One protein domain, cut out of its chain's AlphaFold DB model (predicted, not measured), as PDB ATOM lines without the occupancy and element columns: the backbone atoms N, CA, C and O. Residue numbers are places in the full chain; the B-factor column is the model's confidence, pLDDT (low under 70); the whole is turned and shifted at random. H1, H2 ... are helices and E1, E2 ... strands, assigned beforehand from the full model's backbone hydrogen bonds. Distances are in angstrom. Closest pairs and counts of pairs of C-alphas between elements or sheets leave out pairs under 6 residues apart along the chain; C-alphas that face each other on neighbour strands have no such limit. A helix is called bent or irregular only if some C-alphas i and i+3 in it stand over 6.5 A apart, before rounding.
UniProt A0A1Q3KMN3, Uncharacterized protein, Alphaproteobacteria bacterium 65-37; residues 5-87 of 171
ATOM      1  N   MET A   5     420.120 407.754 263.793       94.75
ATOM      2  CA  MET A   5     419.433 406.547 264.239       94.75
ATOM      3  C   MET A   5     418.682 406.827 265.537       94.75
ATOM      4  O   MET A   5     419.106 407.676 266.323       94.75
ATOM      5  N   ASP A   6     417.587 406.106 265.749       95.31
ATOM      6  CA  ASP A   6     416.827 406.117 266.993       95.31
ATOM      7  C   ASP A   6     417.183 404.888 267.820       95.31
ATOM      8  O   ASP A   6     417.159 403.753 267.340       95.31
ATOM      9  N   LEU A   7     417.536 405.134 269.075       95.50
ATOM     10  CA  LEU A   7     417.878 404.117 270.056       95.50
ATOM     11  C   LEU A   7     416.698 403.910 270.985       95.50
ATOM     12  O   LEU A   7     416.229 404.867 271.596       95.50
ATOM     13  N   ILE A   8     416.261 402.666 271.132       95.50
ATOM     14  CA  ILE A   8     415.270 402.272 272.130       95.50
ATOM     15  C   ILE A   8     416.041 401.861 273.378       95.50
ATOM     16  O   ILE A   8     416.769 400.864 273.366       95.50
ATOM     17  N   ILE A   9     415.901 402.643 274.444       93.88
ATOM     18  CA  ILE A   9     416.647 402.469 275.689       93.88
ATOM     19  C   ILE A   9     415.734 402.042 276.829       93.88
ATOM     20  O   ILE A   9     414.597 402.494 276.923       93.88
ATOM     21  N   ALA A  10     416.244 401.221 277.743       90.50
ATOM     22  CA  ALA A  10     415.573 400.980 279.015       90.50
ATOM     23  C   ALA A  10     415.712 402.229 279.895       90.50
ATOM     24  O   ALA A  10     416.810 402.522 280.376       90.50
ATOM     25  N   GLY A  11     414.614 402.967 280.081       76.00
ATOM     26  CA  GLY A  11     414.596 404.340 280.601       76.00
ATOM     27  C   GLY A  11     415.538 404.606 281.788       76.00
ATOM     28  O   GLY A  11     416.415 405.462 281.672       76.00
ATOM     29  N   PRO A  12     415.430 403.866 282.908       75.25
ATOM     30  CA  PRO A  12     416.254 404.118 284.093       75.25
ATOM     31  C   PRO A  12     417.686 403.571 283.999       75.25
ATOM     32  O   PRO A  12     418.587 404.114 284.635       75.25
ATOM     33  N   ALA A  13     417.921 402.512 283.219       83.50
ATOM     34  CA  ALA A  13     419.226 401.850 283.133       83.50
ATOM     35  C   ALA A  13     420.085 402.349 281.963       83.50
ATOM     36  O   ALA A  13     421.254 401.977 281.862       83.50
ATOM     37  N   ARG A  14     419.502 403.140 281.053       88.38
ATOM     38  CA  ARG A  14     420.138 403.701 279.852       88.38
ATOM     39  C   ARG A  14     420.780 402.678 278.905       88.38
ATOM     40  O   ARG A  14     421.522 403.071 278.010       88.38
ATOM     41  N   HIS A  15     420.491 401.389 279.070       91.31
ATOM     42  CA  HIS A  15     420.943 400.351 278.147       91.31
ATOM     43  C   HIS A  15     420.193 400.473 276.833       91.31
ATOM     44  O   HIS A  15     418.973 400.643 276.836       91.31
ATOM     45  N   VAL A  16     420.915 400.348 275.728       92.44
ATOM     46  CA  VAL A  16     420.331 400.301 274.395       92.44
ATOM     47  C   VAL A  16     419.816 398.881 274.160       92.44
ATOM     48  O   VAL A  16     420.557 397.910 274.249       92.44
ATOM     49  N   LEU A  17     418.517 398.734 273.904       92.38
ATOM     50  CA  LEU A  17     417.883 397.430 273.674       92.38
ATOM     51  C   LEU A  17     417.667 397.142 272.187       92.38
ATOM     52  O   LEU A  17     417.670 395.976 271.777       92.38
ATOM     53  N   ALA A  18     417.486 398.198 271.395       93.19
ATOM     54  CA  ALA A  18     417.364 398.155 269.945       93.19
ATOM     55  C   ALA A  18     417.769 399.504 269.336       93.19
ATOM     56  O   ALA A  18     417.783 400.531 270.017       93.19
ATOM     57  N   ALA A  19     418.085 399.492 268.046       94.50
ATOM     58  CA  ALA A  19     418.436 400.673 267.275       94.50
ATOM     59  C   ALA A  19     417.835 400.564 265.867       94.50
ATOM     60  O   ALA A  19     417.732 399.463 265.322       94.50
ATOM     61  N   GLY A  20     417.436 401.691 265.283       93.12
ATOM     62  CA  GLY A  20     416.880 401.751 263.932       93.12
ATOM     63  C   GLY A  20     417.328 403.000 263.186       93.12
ATOM     64  O   GLY A  20     417.453 404.073 263.771       93.12
ATOM     65  N   VAL A  21     417.577 402.871 261.880       93.38
ATOM     66  CA  VAL A  21     417.921 404.019 261.028       93.38
ATOM     67  C   VAL A  21     416.742 404.983 260.974       93.38
ATOM     68  O   VAL A  21     415.616 404.584 260.674       93.38
ATOM     69  N   ARG A  22     417.013 406.266 261.208       88.44
ATOM     70  CA  ARG A  22     415.996 407.309 261.162       88.44
ATOM     71  C   ARG A  22     415.932 407.911 259.762       88.44
ATOM     72  O   ARG A  22     416.855 408.599 259.332       88.44
ATOM     73  N   GLN A  23     414.835 407.642 259.056       80.06
ATOM     74  CA  GLN A  23     414.649 408.085 257.670       80.06
ATOM     75  C   GLN A  23     414.301 409.575 257.559       80.06
ATOM     76  O   GLN A  23     414.820 410.254 256.678       80.06
ATOM     77  N   ASP A  24     413.466 410.091 258.466       82.31
ATOM     78  CA  ASP A  24     413.112 411.509 258.519       82.31
ATOM     79  C   ASP A  24     413.723 412.180 259.754       82.31
ATOM     80  O   ASP A  24     413.243 412.065 260.889       82.31
ATOM     81  N   VAL A  25     414.823 412.889 259.520       83.19
ATOM     82  CA  VAL A  25     415.539 413.658 260.545       83.19
ATOM     83  C   VAL A  25     414.962 415.061 260.752       83.19
ATOM     84  O   VAL A  25     415.417 415.765 261.649       83.19
ATOM     85  N   SER A  26     413.991 415.476 259.931       83.69
ATOM     86  CA  SER A  26     413.365 416.801 260.006       83.69
ATOM     87  C   SER A  26     412.160 416.846 260.952       83.69
ATOM     88  O   SER A  26     411.847 417.907 261.491       83.69
ATOM     89  N   GLY A  27     411.522 415.698 261.199       84.19
ATOM     90  CA  GLY A  27     410.439 415.562 262.170       84.19
ATOM     91  C   GLY A  27     410.893 415.607 263.641       84.19
ATOM     92  O   GLY A  27     412.091 415.562 263.945       84.19
ATOM     93  N   PRO A  28     409.948 415.657 264.596       88.50
ATOM     94  CA  PRO A  28     410.260 415.462 266.009       88.50
ATOM     95  C   PRO A  28     410.792 414.046 266.258       88.50
ATOM     96  O   PRO A  28     410.526 413.121 265.493       88.50
ATOM     97  N   GLN A  29     411.561 413.873 267.334       90.12
ATOM     98  CA  GLN A  29     411.956 412.539 267.776       90.12
ATOM     99  C   GLN A  29     410.699 411.734 268.165       90.12
ATOM    100  O   GLN A  29     409.889 412.256 268.936       90.12
ATOM    101  N   PRO A  30     410.527 410.496 267.665       91.62
ATOM    102  CA  PRO A  30     409.424 409.643 268.088       91.62
ATOM    103  C   PRO A  30     409.588 409.237 269.557       91.62
ATOM    104  O   PRO A  30     410.707 409.086 270.059       91.62
ATOM    105  N   ASP A  31     408.472 409.051 270.254       92.94
ATOM    106  CA  ASP A  31     408.478 408.425 271.574       92.94
ATOM    107  C   ASP A  31     408.565 406.891 271.459       92.94
ATOM    108  O   ASP A  31     408.567 406.316 270.366       92.94
ATOM    109  N   ALA A  32     408.686 406.208 272.602       92.50
ATOM    110  CA  ALA A  32     408.814 404.753 272.612       92.50
ATOM    111  C   ALA A  32     407.556 404.065 272.061       92.50
ATOM    112  O   ALA A  32     407.677 403.111 271.295       92.50
ATOM    113  N   ALA A  33     406.364 404.567 272.391       93.94
ATOM    114  CA  ALA A  33     405.099 403.990 271.941       93.94
ATOM    115  C   ALA A  33     404.945 404.061 270.412       93.94
ATOM    116  O   ALA A  33     404.487 403.104 269.791       93.94
ATOM    117  N   ALA A  34     405.404 405.146 269.783       93.25
ATOM    118  CA  ALA A  34     405.414 405.298 268.333       93.25
ATOM    119  C   ALA A  34     406.338 404.290 267.629       93.25
ATOM    120  O   ALA A  34     406.078 403.924 266.483       93.25
ATOM    121  N   LEU A  35     407.406 403.835 268.296       92.25
ATOM    122  CA  LEU A  35     408.361 402.880 267.724       92.25
ATOM    123  C   LEU A  35     408.026 401.415 268.025       92.25
ATOM    124  O   LEU A  35     408.251 400.561 267.170       92.25
ATOM    125  N   VAL A  36     407.535 401.107 269.229       93.25
ATOM    126  CA  VAL A  36     407.355 399.716 269.688       93.25
ATOM    127  C   VAL A  36     405.902 399.324 269.961       93.25
ATOM    128  O   VAL A  36     405.646 398.183 270.344       93.25
ATOM    129  N   GLY A  37     404.942 400.234 269.772       93.75
ATOM    130  CA  GLY A  37     403.549 400.005 270.153       93.75
ATOM    131  C   GLY A  37     403.435 399.748 271.655       93.75
ATOM    132  O   GLY A  37     403.884 400.561 272.460       93.75
ATOM    133  N   ASP A  38     402.886 398.591 272.028       89.75
ATOM    134  CA  ASP A  38     402.703 398.196 273.431       89.75
ATOM    135  C   ASP A  38     404.017 397.777 274.123       89.75
ATOM    136  O   ASP A  38     404.116 397.807 275.353       89.75
ATOM    137  N   GLY A  39     405.056 397.402 273.366       93.31
ATOM    138  CA  GLY A  39     406.342 397.037 273.954       93.31
ATOM    139  C   GLY A  39     407.363 396.411 273.006       93.31
ATOM    140  O   GLY A  39     407.050 395.887 271.937       93.31
ATOM    141  N   LEU A  40     408.622 396.419 273.440       93.81
ATOM    142  CA  LEU A  40     409.736 395.812 272.722       93.81
ATOM    143  C   LEU A  40     409.801 394.308 273.009       93.81
ATOM    144  O   LEU A  40     410.142 393.881 274.115       93.81
ATOM    145  N   MET A  41     409.517 393.498 271.991       92.88
ATOM    146  CA  MET A  41     409.635 392.043 272.077       92.88
ATOM    147  C   MET A  41     411.096 391.607 271.979       92.88
ATOM    148  O   MET A  41     411.774 391.853 270.981       92.88
ATOM    149  N   ILE A  42     411.561 390.874 272.983       90.12
ATOM    150  CA  ILE A  42     412.839 390.177 272.943       90.12
ATOM    151  C   ILE A  42     412.565 388.713 272.633       90.12
ATOM    152  O   ILE A  42     411.866 388.021 273.373       90.12
ATOM    153  N   ARG A  43     413.121 388.245 271.518       90.25
ATOM    154  CA  ARG A  43     412.950 386.879 271.027       90.25
ATOM    155  C   ARG A  43     414.223 386.073 271.196       90.25
ATOM    156  O   ARG A  43     415.327 386.619 271.150       90.25
ATOM    157  N   ASP A  44     414.038 384.776 271.368       85.38
ATOM    158  CA  ASP A  44     415.110 383.806 271.291       85.38
ATOM    159  C   ASP A  44     415.663 383.787 269.857       85.38
ATOM    160  O   ASP A  44     414.881 383.663 268.907       85.38
ATOM    161  N   PRO A  45     416.983 383.931 269.665       79.88
ATOM    162  CA  PRO A  45     417.561 384.066 268.333       79.88
ATOM    163  C   PRO A  45     417.486 382.776 267.503       79.88
ATOM    164  O   PRO A  45     417.669 382.839 266.292       79.88
ATOM    165  N   VAL A  46     417.227 381.620 268.125       85.75
ATOM    166  CA  VAL A  46     417.192 380.316 267.446       85.75
ATOM    167  C   VAL A  46     415.758 379.912 267.107       85.75
ATOM    168  O   VAL A  46     415.454 379.569 265.970       85.75
ATOM    169  N   SER A  47     414.867 379.954 268.093       89.94
ATOM    170  CA  SER A  47     413.473 379.517 267.979       89.94
ATOM    171  C   SER A  47     412.515 380.626 267.542       89.94
ATOM    172  O   SER A  47     411.390 380.334 267.140       89.94
ATOM    173  N   GLY A  48     412.919 381.896 267.642       87.62
ATOM    174  CA  GLY A  48     412.073 383.049 267.324       87.62
ATOM    175  C   GLY A  48     410.932 383.292 268.319       87.62
ATOM    176  O   GLY A  48     410.161 384.237 268.142       87.62
ATOM    177  N   VAL A  49     410.821 382.473 269.369       90.75
ATOM    178  CA  VAL A  49     409.815 382.619 270.423       90.75
ATOM    179  C   VAL A  49     410.101 383.882 271.228       90.75
ATOM    180  O   VAL A  49     411.247 384.158 271.585       90.75
ATOM    181  N   THR A  50     409.057 384.650 271.542       90.50
ATOM    182  CA  THR A  50     409.167 385.787 272.462       90.50
ATOM    183  C   THR A  50     409.507 385.283 273.862       90.50
ATOM    184  O   THR A  50     408.727 384.555 274.470       90.50
ATOM    185  N   LEU A  51     410.670 385.690 274.368       90.00
ATOM    186  CA  LEU A  51     411.124 385.412 275.728       90.00
ATOM    187  C   LEU A  51     410.460 386.368 276.720       90.00
ATOM    188  O   LEU A  51     409.938 385.955 277.750       90.00
ATOM    189  N   LEU A  52     410.463 387.659 276.387       92.44
ATOM    190  CA  LEU A  52     409.831 388.707 277.181       92.44
ATOM    191  C   LEU A  52     409.452 389.895 276.295       92.44
ATOM    192  O   LEU A  52     410.037 390.102 275.232       92.44
ATOM    193  N   THR A  53     408.487 390.687 276.752       93.19
ATOM    194  CA  THR A  53     408.109 391.963 276.130       93.19
ATOM    195  C   THR A  53     408.342 393.060 277.152       93.19
ATOM    196  O   THR A  53     407.748 392.998 278.226       93.19
ATOM    197  N   VAL A  54     409.214 394.025 276.852       93.25
ATOM    198  CA  VAL A  54     409.438 395.203 277.703       93.25
ATOM    199  C   VAL A  54     408.393 396.249 277.341       93.25
ATOM    200  O   VAL A  54     408.389 396.724 276.207       93.25
ATOM    201  N   LEU A  55     407.502 396.587 278.274       93.12
ATOM    202  CA  LEU A  55     406.427 397.549 278.013       93.12
ATOM    203  C   LEU A  55     406.975 398.930 277.635       93.12
ATOM    204  O   LEU A  55     408.007 399.357 278.159       93.12
ATOM    205  N   ALA A  56     406.260 399.636 276.756       93.12
ATOM    206  CA  ALA A  56     406.671 400.947 276.249       93.12
ATOM    207  C   ALA A  56     406.911 401.990 277.358       93.12
ATOM    208  O   ALA A  56     407.812 402.813 277.232       93.12
ATOM    209  N   GLU A  57     406.180 401.916 278.473       92.25
ATOM    210  CA  GLU A  57     406.347 402.811 279.630       92.25
ATOM    211  C   GLU A  57     407.696 402.665 280.359       92.25
ATOM    212  O   GLU A  57     408.111 403.561 281.093       92.25
ATOM    213  N   HIS A  58     408.412 401.558 280.146       92.38
ATOM    214  CA  HIS A  58     409.765 401.346 280.673       92.38
ATOM    215  C   HIS A  58     410.861 401.674 279.657       92.38
ATOM    216  O   HIS A  58     412.053 401.495 279.933       92.38
ATOM    217  N   LEU A  59     410.467 402.145 278.476       93.69
ATOM    218  CA  LEU A  59     411.358 402.468 277.382       93.69
ATOM    219  C   LEU A  59     411.403 403.978 277.167       93.69
ATOM    220  O   LEU A  59     410.444 404.708 277.399       93.69
ATOM    221  N   ALA A  60     412.542 404.445 276.685       93.62
ATOM    222  CA  ALA A  60     412.697 405.782 276.149       93.62
ATOM    223  C   ALA A  60     413.368 405.698 274.778       93.62
ATOM    224  O   ALA A  60     413.868 404.645 274.372       93.62
ATOM    225  N   VAL A  61     413.370 406.818 274.065       94.19
ATOM    226  CA  VAL A  61     414.028 406.938 272.765       94.19
ATOM    227  C   VAL A  61     415.125 407.986 272.863       94.19
ATOM    228  O   VAL A  61     414.976 408.986 273.567       94.19
ATOM    229  N   GLN A  62     416.226 407.765 272.156       94.06
ATOM    230  CA  GLN A  62     417.268 408.764 271.957       94.06
ATOM    231  C   GLN A  62     417.707 408.759 270.496       94.06
ATOM    232  O   GLN A  62     418.205 407.746 270.010       94.06
ATOM    233  N   SER A  63     417.591 409.899 269.812       93.75
ATOM    234  CA  SER A  63     418.224 410.064 268.503       93.75
ATOM    235  C   SER A  63     419.707 410.404 268.659       93.75
ATOM    236  O   SER A  63     420.062 411.304 269.426       93.75
ATOM    237  N   VAL A  64     420.561 409.729 267.895       93.31
ATOM    238  CA  VAL A  64     422.012 409.976 267.822       93.31
ATOM    239  C   VAL A  64     422.495 409.929 266.369       93.31
ATOM    240  O   VAL A  64     421.726 409.600 265.462       93.31
ATOM    241  N   ASP A  65     423.758 410.281 266.126       93.38
ATOM    242  CA  ASP A  65     424.388 410.059 264.819       93.38
ATOM    243  C   ASP A  65     424.467 408.566 264.500       93.38
ATOM    244  O   ASP A  65     424.734 407.753 265.382       93.38
ATOM    245  N   LEU A  66     424.216 408.214 263.238       93.19
ATOM    246  CA  LEU A  66     424.246 406.835 262.764       93.19
ATOM    247  C   LEU A  66     425.607 406.185 263.046       93.19
ATOM    248  O   LEU A  66     426.644 406.708 262.636       93.19
ATOM    249  N   ARG A  67     425.585 405.018 263.697       94.25
ATOM    250  CA  ARG A  67     426.758 404.164 263.876       94.25
ATOM    251  C   ARG A  67     426.392 402.698 263.656       94.25
ATOM    252  O   ARG A  67     425.476 402.178 264.295       94.25
ATOM    253  N   ASP A  68     427.119 402.039 262.759       93.06
ATOM    254  CA  ASP A  68     426.815 400.668 262.335       93.06
ATOM    255  C   ASP A  68     427.057 399.634 263.445       93.06
ATOM    256  O   ASP A  68     426.331 398.646 263.544       93.06
ATOM    257  N   ASP A  69     428.036 399.875 264.318       92.50
ATOM    258  CA  ASP A  69     428.336 399.021 265.473       92.50
ATOM    259  C   ASP A  69     427.142 398.928 266.437       92.50
ATOM    260  O   ASP A  69     426.736 397.834 266.831       92.50
ATOM    261  N   VAL A  70     426.514 400.064 266.745       92.75
ATOM    262  CA  VAL A  70     425.325 400.124 267.605       92.75
ATOM    263  C   VAL A  70     424.119 399.475 266.929       92.75
ATOM    264  O   VAL A  70     423.350 398.789 267.595       92.75
ATOM    265  N   LEU A  71     423.940 399.638 265.613       91.69
ATOM    266  CA  LEU A  71     422.854 398.967 264.888       91.69
ATOM    267  C   LEU A  71     422.979 397.441 264.943       91.69
ATOM    268  O   LEU A  71     421.980 396.748 265.135       91.69
ATOM    269  N   MET A  72     424.195 396.919 264.787       89.69
ATOM    270  CA  MET A  72     424.437 395.478 264.765       89.69
ATOM    271  C   MET A  72     424.449 394.847 266.160       89.69
ATOM    272  O   MET A  72     424.087 393.679 266.303       89.69
ATOM    273  N   MET A  73     424.864 395.593 267.186       88.62
ATOM    274  CA  MET A  73     425.120 395.064 268.532       88.62
ATOM    275  C   MET A  73     424.506 395.933 269.632       88.62
ATOM    276  O   MET A  73     425.072 396.058 270.711       88.62
ATOM    277  N   ALA A  74     423.325 396.509 269.388       89.06
ATOM    278  CA  ALA A  74     422.650 397.467 270.273       89.06
ATOM    279  C   ALA A  74     422.734 397.115 271.772       89.06
ATOM    280  O   ALA A  74     423.084 397.959 272.587       89.06
ATOM    281  N   ARG A  75     422.507 395.844 272.126       87.31
ATOM    282  CA  ARG A  75     422.490 395.337 273.514       87.31
ATOM    283  C   ARG A  75     423.833 395.369 274.247       87.31
ATOM    284  O   ARG A  75     423.872 395.110 275.451       87.31
ATOM    285  N   GLU A  76     424.918 395.653 273.538       87.75
ATOM    286  CA  GLU A  76     426.249 395.851 274.113       87.75
ATOM    287  C   GLU A  76     426.508 397.306 274.517       87.75
ATOM    288  O   GLU A  76     427.540 397.590 275.121       87.75
ATOM    289  N   PHE A  77     425.589 398.226 274.212       88.94
ATOM    290  CA  PHE A  77     425.771 399.654 274.443       88.94
ATOM    291  C   PHE A  77     424.907 400.182 275.588       88.94
ATOM    292  O   PHE A  77     423.758 399.784 275.797       88.94
ATOM    293  N   ILE A  78     425.460 401.168 276.285       88.69
ATOM    294  CA  ILE A  78     424.765 402.020 277.247       88.69
ATOM    295  C   ILE A  78     424.895 403.479 276.807       88.69
ATOM    296  O   ILE A  78     425.848 403.842 276.118       88.69
ATOM    297  N   LEU A  79     423.947 404.332 277.191       88.88
ATOM    298  CA  LEU A  79     424.085 405.771 276.980       88.88
ATOM    299  C   LEU A  79     424.797 406.433 278.153       88.88
ATOM    300  O   LEU A  79     424.234 406.554 279.244       88.88
ATOM    301  N   VAL A  80     425.988 406.949 277.878       86.94
ATOM    302  CA  VAL A  80     426.759 407.822 278.765       86.94
ATOM    303  C   VAL A  80     426.762 409.202 278.125       86.94
ATOM    304  O   VAL A  80     427.036 409.337 276.940       86.94
ATOM    305  N   GLU A  81     426.310 410.222 278.858       87.00
ATOM    306  CA  GLU A  81     426.179 411.592 278.322       87.00
ATOM    307  C   GLU A  81     425.391 411.679 276.990       87.00
ATOM    308  O   GLU A  81     425.626 412.546 276.155       87.00
ATOM    309  N   ASN A  82     424.404 410.789 276.809       87.50
ATOM    310  CA  ASN A  82     423.587 410.631 275.590       87.50
ATOM    311  C   ASN A  82     424.339 410.099 274.357       87.50
ATOM    312  O   ASN A  82     423.775 410.091 273.262       87.50
ATOM    313  N   LEU A  83     425.560 409.603 274.530       90.31
ATOM    314  CA  LEU A  83     426.334 408.931 273.498       90.31
ATOM    315  C   LEU A  83     426.395 407.421 273.774       90.31
ATOM    316  O   LEU A  83     426.524 407.015 274.929       90.31
ATOM    317  N   PRO A  84     426.290 406.570 272.738       91.50
ATOM    318  CA  PRO A  84     426.473 405.136 272.904       91.50
ATOM    319  C   PRO A  84     427.925 404.823 273.247       91.50
ATOM    320  O   PRO A  84     428.831 405.048 272.440       91.50
ATOM    321  N   GLU A  85     428.131 404.240 274.413       89.69
ATOM    322  CA  GLU A  85     429.398 403.652 274.819       89.69
ATOM    323  C   GLU A  85     429.220 402.144 274.902       89.69
ATOM    324  O   GLU A  85     428.247 401.652 275.483       89.69
ATOM    325  N   GLN A  86     430.130 401.404 274.271       85.88
ATOM    326  CA  GLN A  86     430.125 399.954 274.388       85.88
ATOM    327  C   GLN A  86     430.498 399.621 275.832       85.88
ATOM    328  O   GLN A  86     431.538 400.060 276.329       85.88
ATOM    329  N   GLY A  87     429.634 398.877 276.517       67.56
ATOM    330  CA  GLY A  87     429.943 398.362 277.841       67.56
ATOM    331  C   GLY A  87     431.197 397.491 277.791       67.56
ATOM    332  O   GLY A  87     431.570 396.961 276.741       67.56
TER     333      GLY A  87
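What this domain is: This is residues 5 to 87 of the 171 residues of an uncharacterized protein of Alphaproteobacteria bacterium 65-37 (UniProt A0A1Q3KMN3). A strongly twisted three-stranded sheet, E2, E1 and E5, forms the core, with H2 and the small hairpin E6 and E7 over one face and the short helix H1 over the other. A second hairpin, E3 and E4, reaches away from this core, and its turn at residues 44 to 49 lies toward one end of the longest axis. The printed part has 83 residues, with two named helices and seven named strands in the order E1 E2 H1 E3 E4 E5 H2 E6 E7; the class is mixed, helices and strands. The three sheets, E2 E1 E5, E3 E4 and E6 E7, are antiparallel. The whole is compact, with a radius of gyration of the C-alphas of 12.4 A and spans of 36 by 26 by 25 A.

Where its parts are: E1, residues 5 to 10, is 16.3 A long and begins with C-alpha 5 at (419.433, 406.547, 264.239). E2, residues 16 to 22, is 15.6 A long, and H1 takes residues 32 to 36. E3, residues 39 to 43, is 12.5 A long and E4, residues 50 to 55, 13.3 A. E5, residues 59 to 65, is 19.6 A long. H2, residues 68 to 76, is 12.7 A long and irregular: C-alphas 72 and 75 are 9.0 A apart. E6, residues 77 to 80, and E7, residues 83 to 86, follow; C-alpha 86 is at (430.125, 399.954, 274.388).

How they stand to each other: E1 is the inner strand of its sheet. It forms a hairpin with E2, antiparallel at 159 degrees, with N 8 and O 18 2.8 A apart. On its other side is E5, antiparallel at 148 degrees, with N 7 and O 62 2.9 A apart. H2 is on this sheet at a height of 6.9 A, over E2 and along the strands, at 9 degrees to E2 on the local plane; their closest C-alphas, of Leu 17 and Arg 75, are 5.1 A apart. H1 is on the opposite face, over E1 at a height of 8.2 A. The sheets E2 E1 E5 and E6 E7 form a sandwich, two sheets face to face, their strands at 76 degrees. In the hairpin E6 and E7, N 78 and O 85 are 2.9 A apart. In the hairpin E3 and E4, N 40 and O 54 are 2.8 A apart. E2 and E3 are near each other, while E4 and H2 are apart. The O i to N i+4 pair of H1 is within hydrogen-bond range, and 3 of 5 such pairs in H2 are.

The domain as a whole: The two C-alphas farthest apart, of Ser 26 and Ser 47, are 38.1 A apart. The printed part has no cut and no long link. The mean pLDDT of the printed part is 90.0, and residue 87 is under 70.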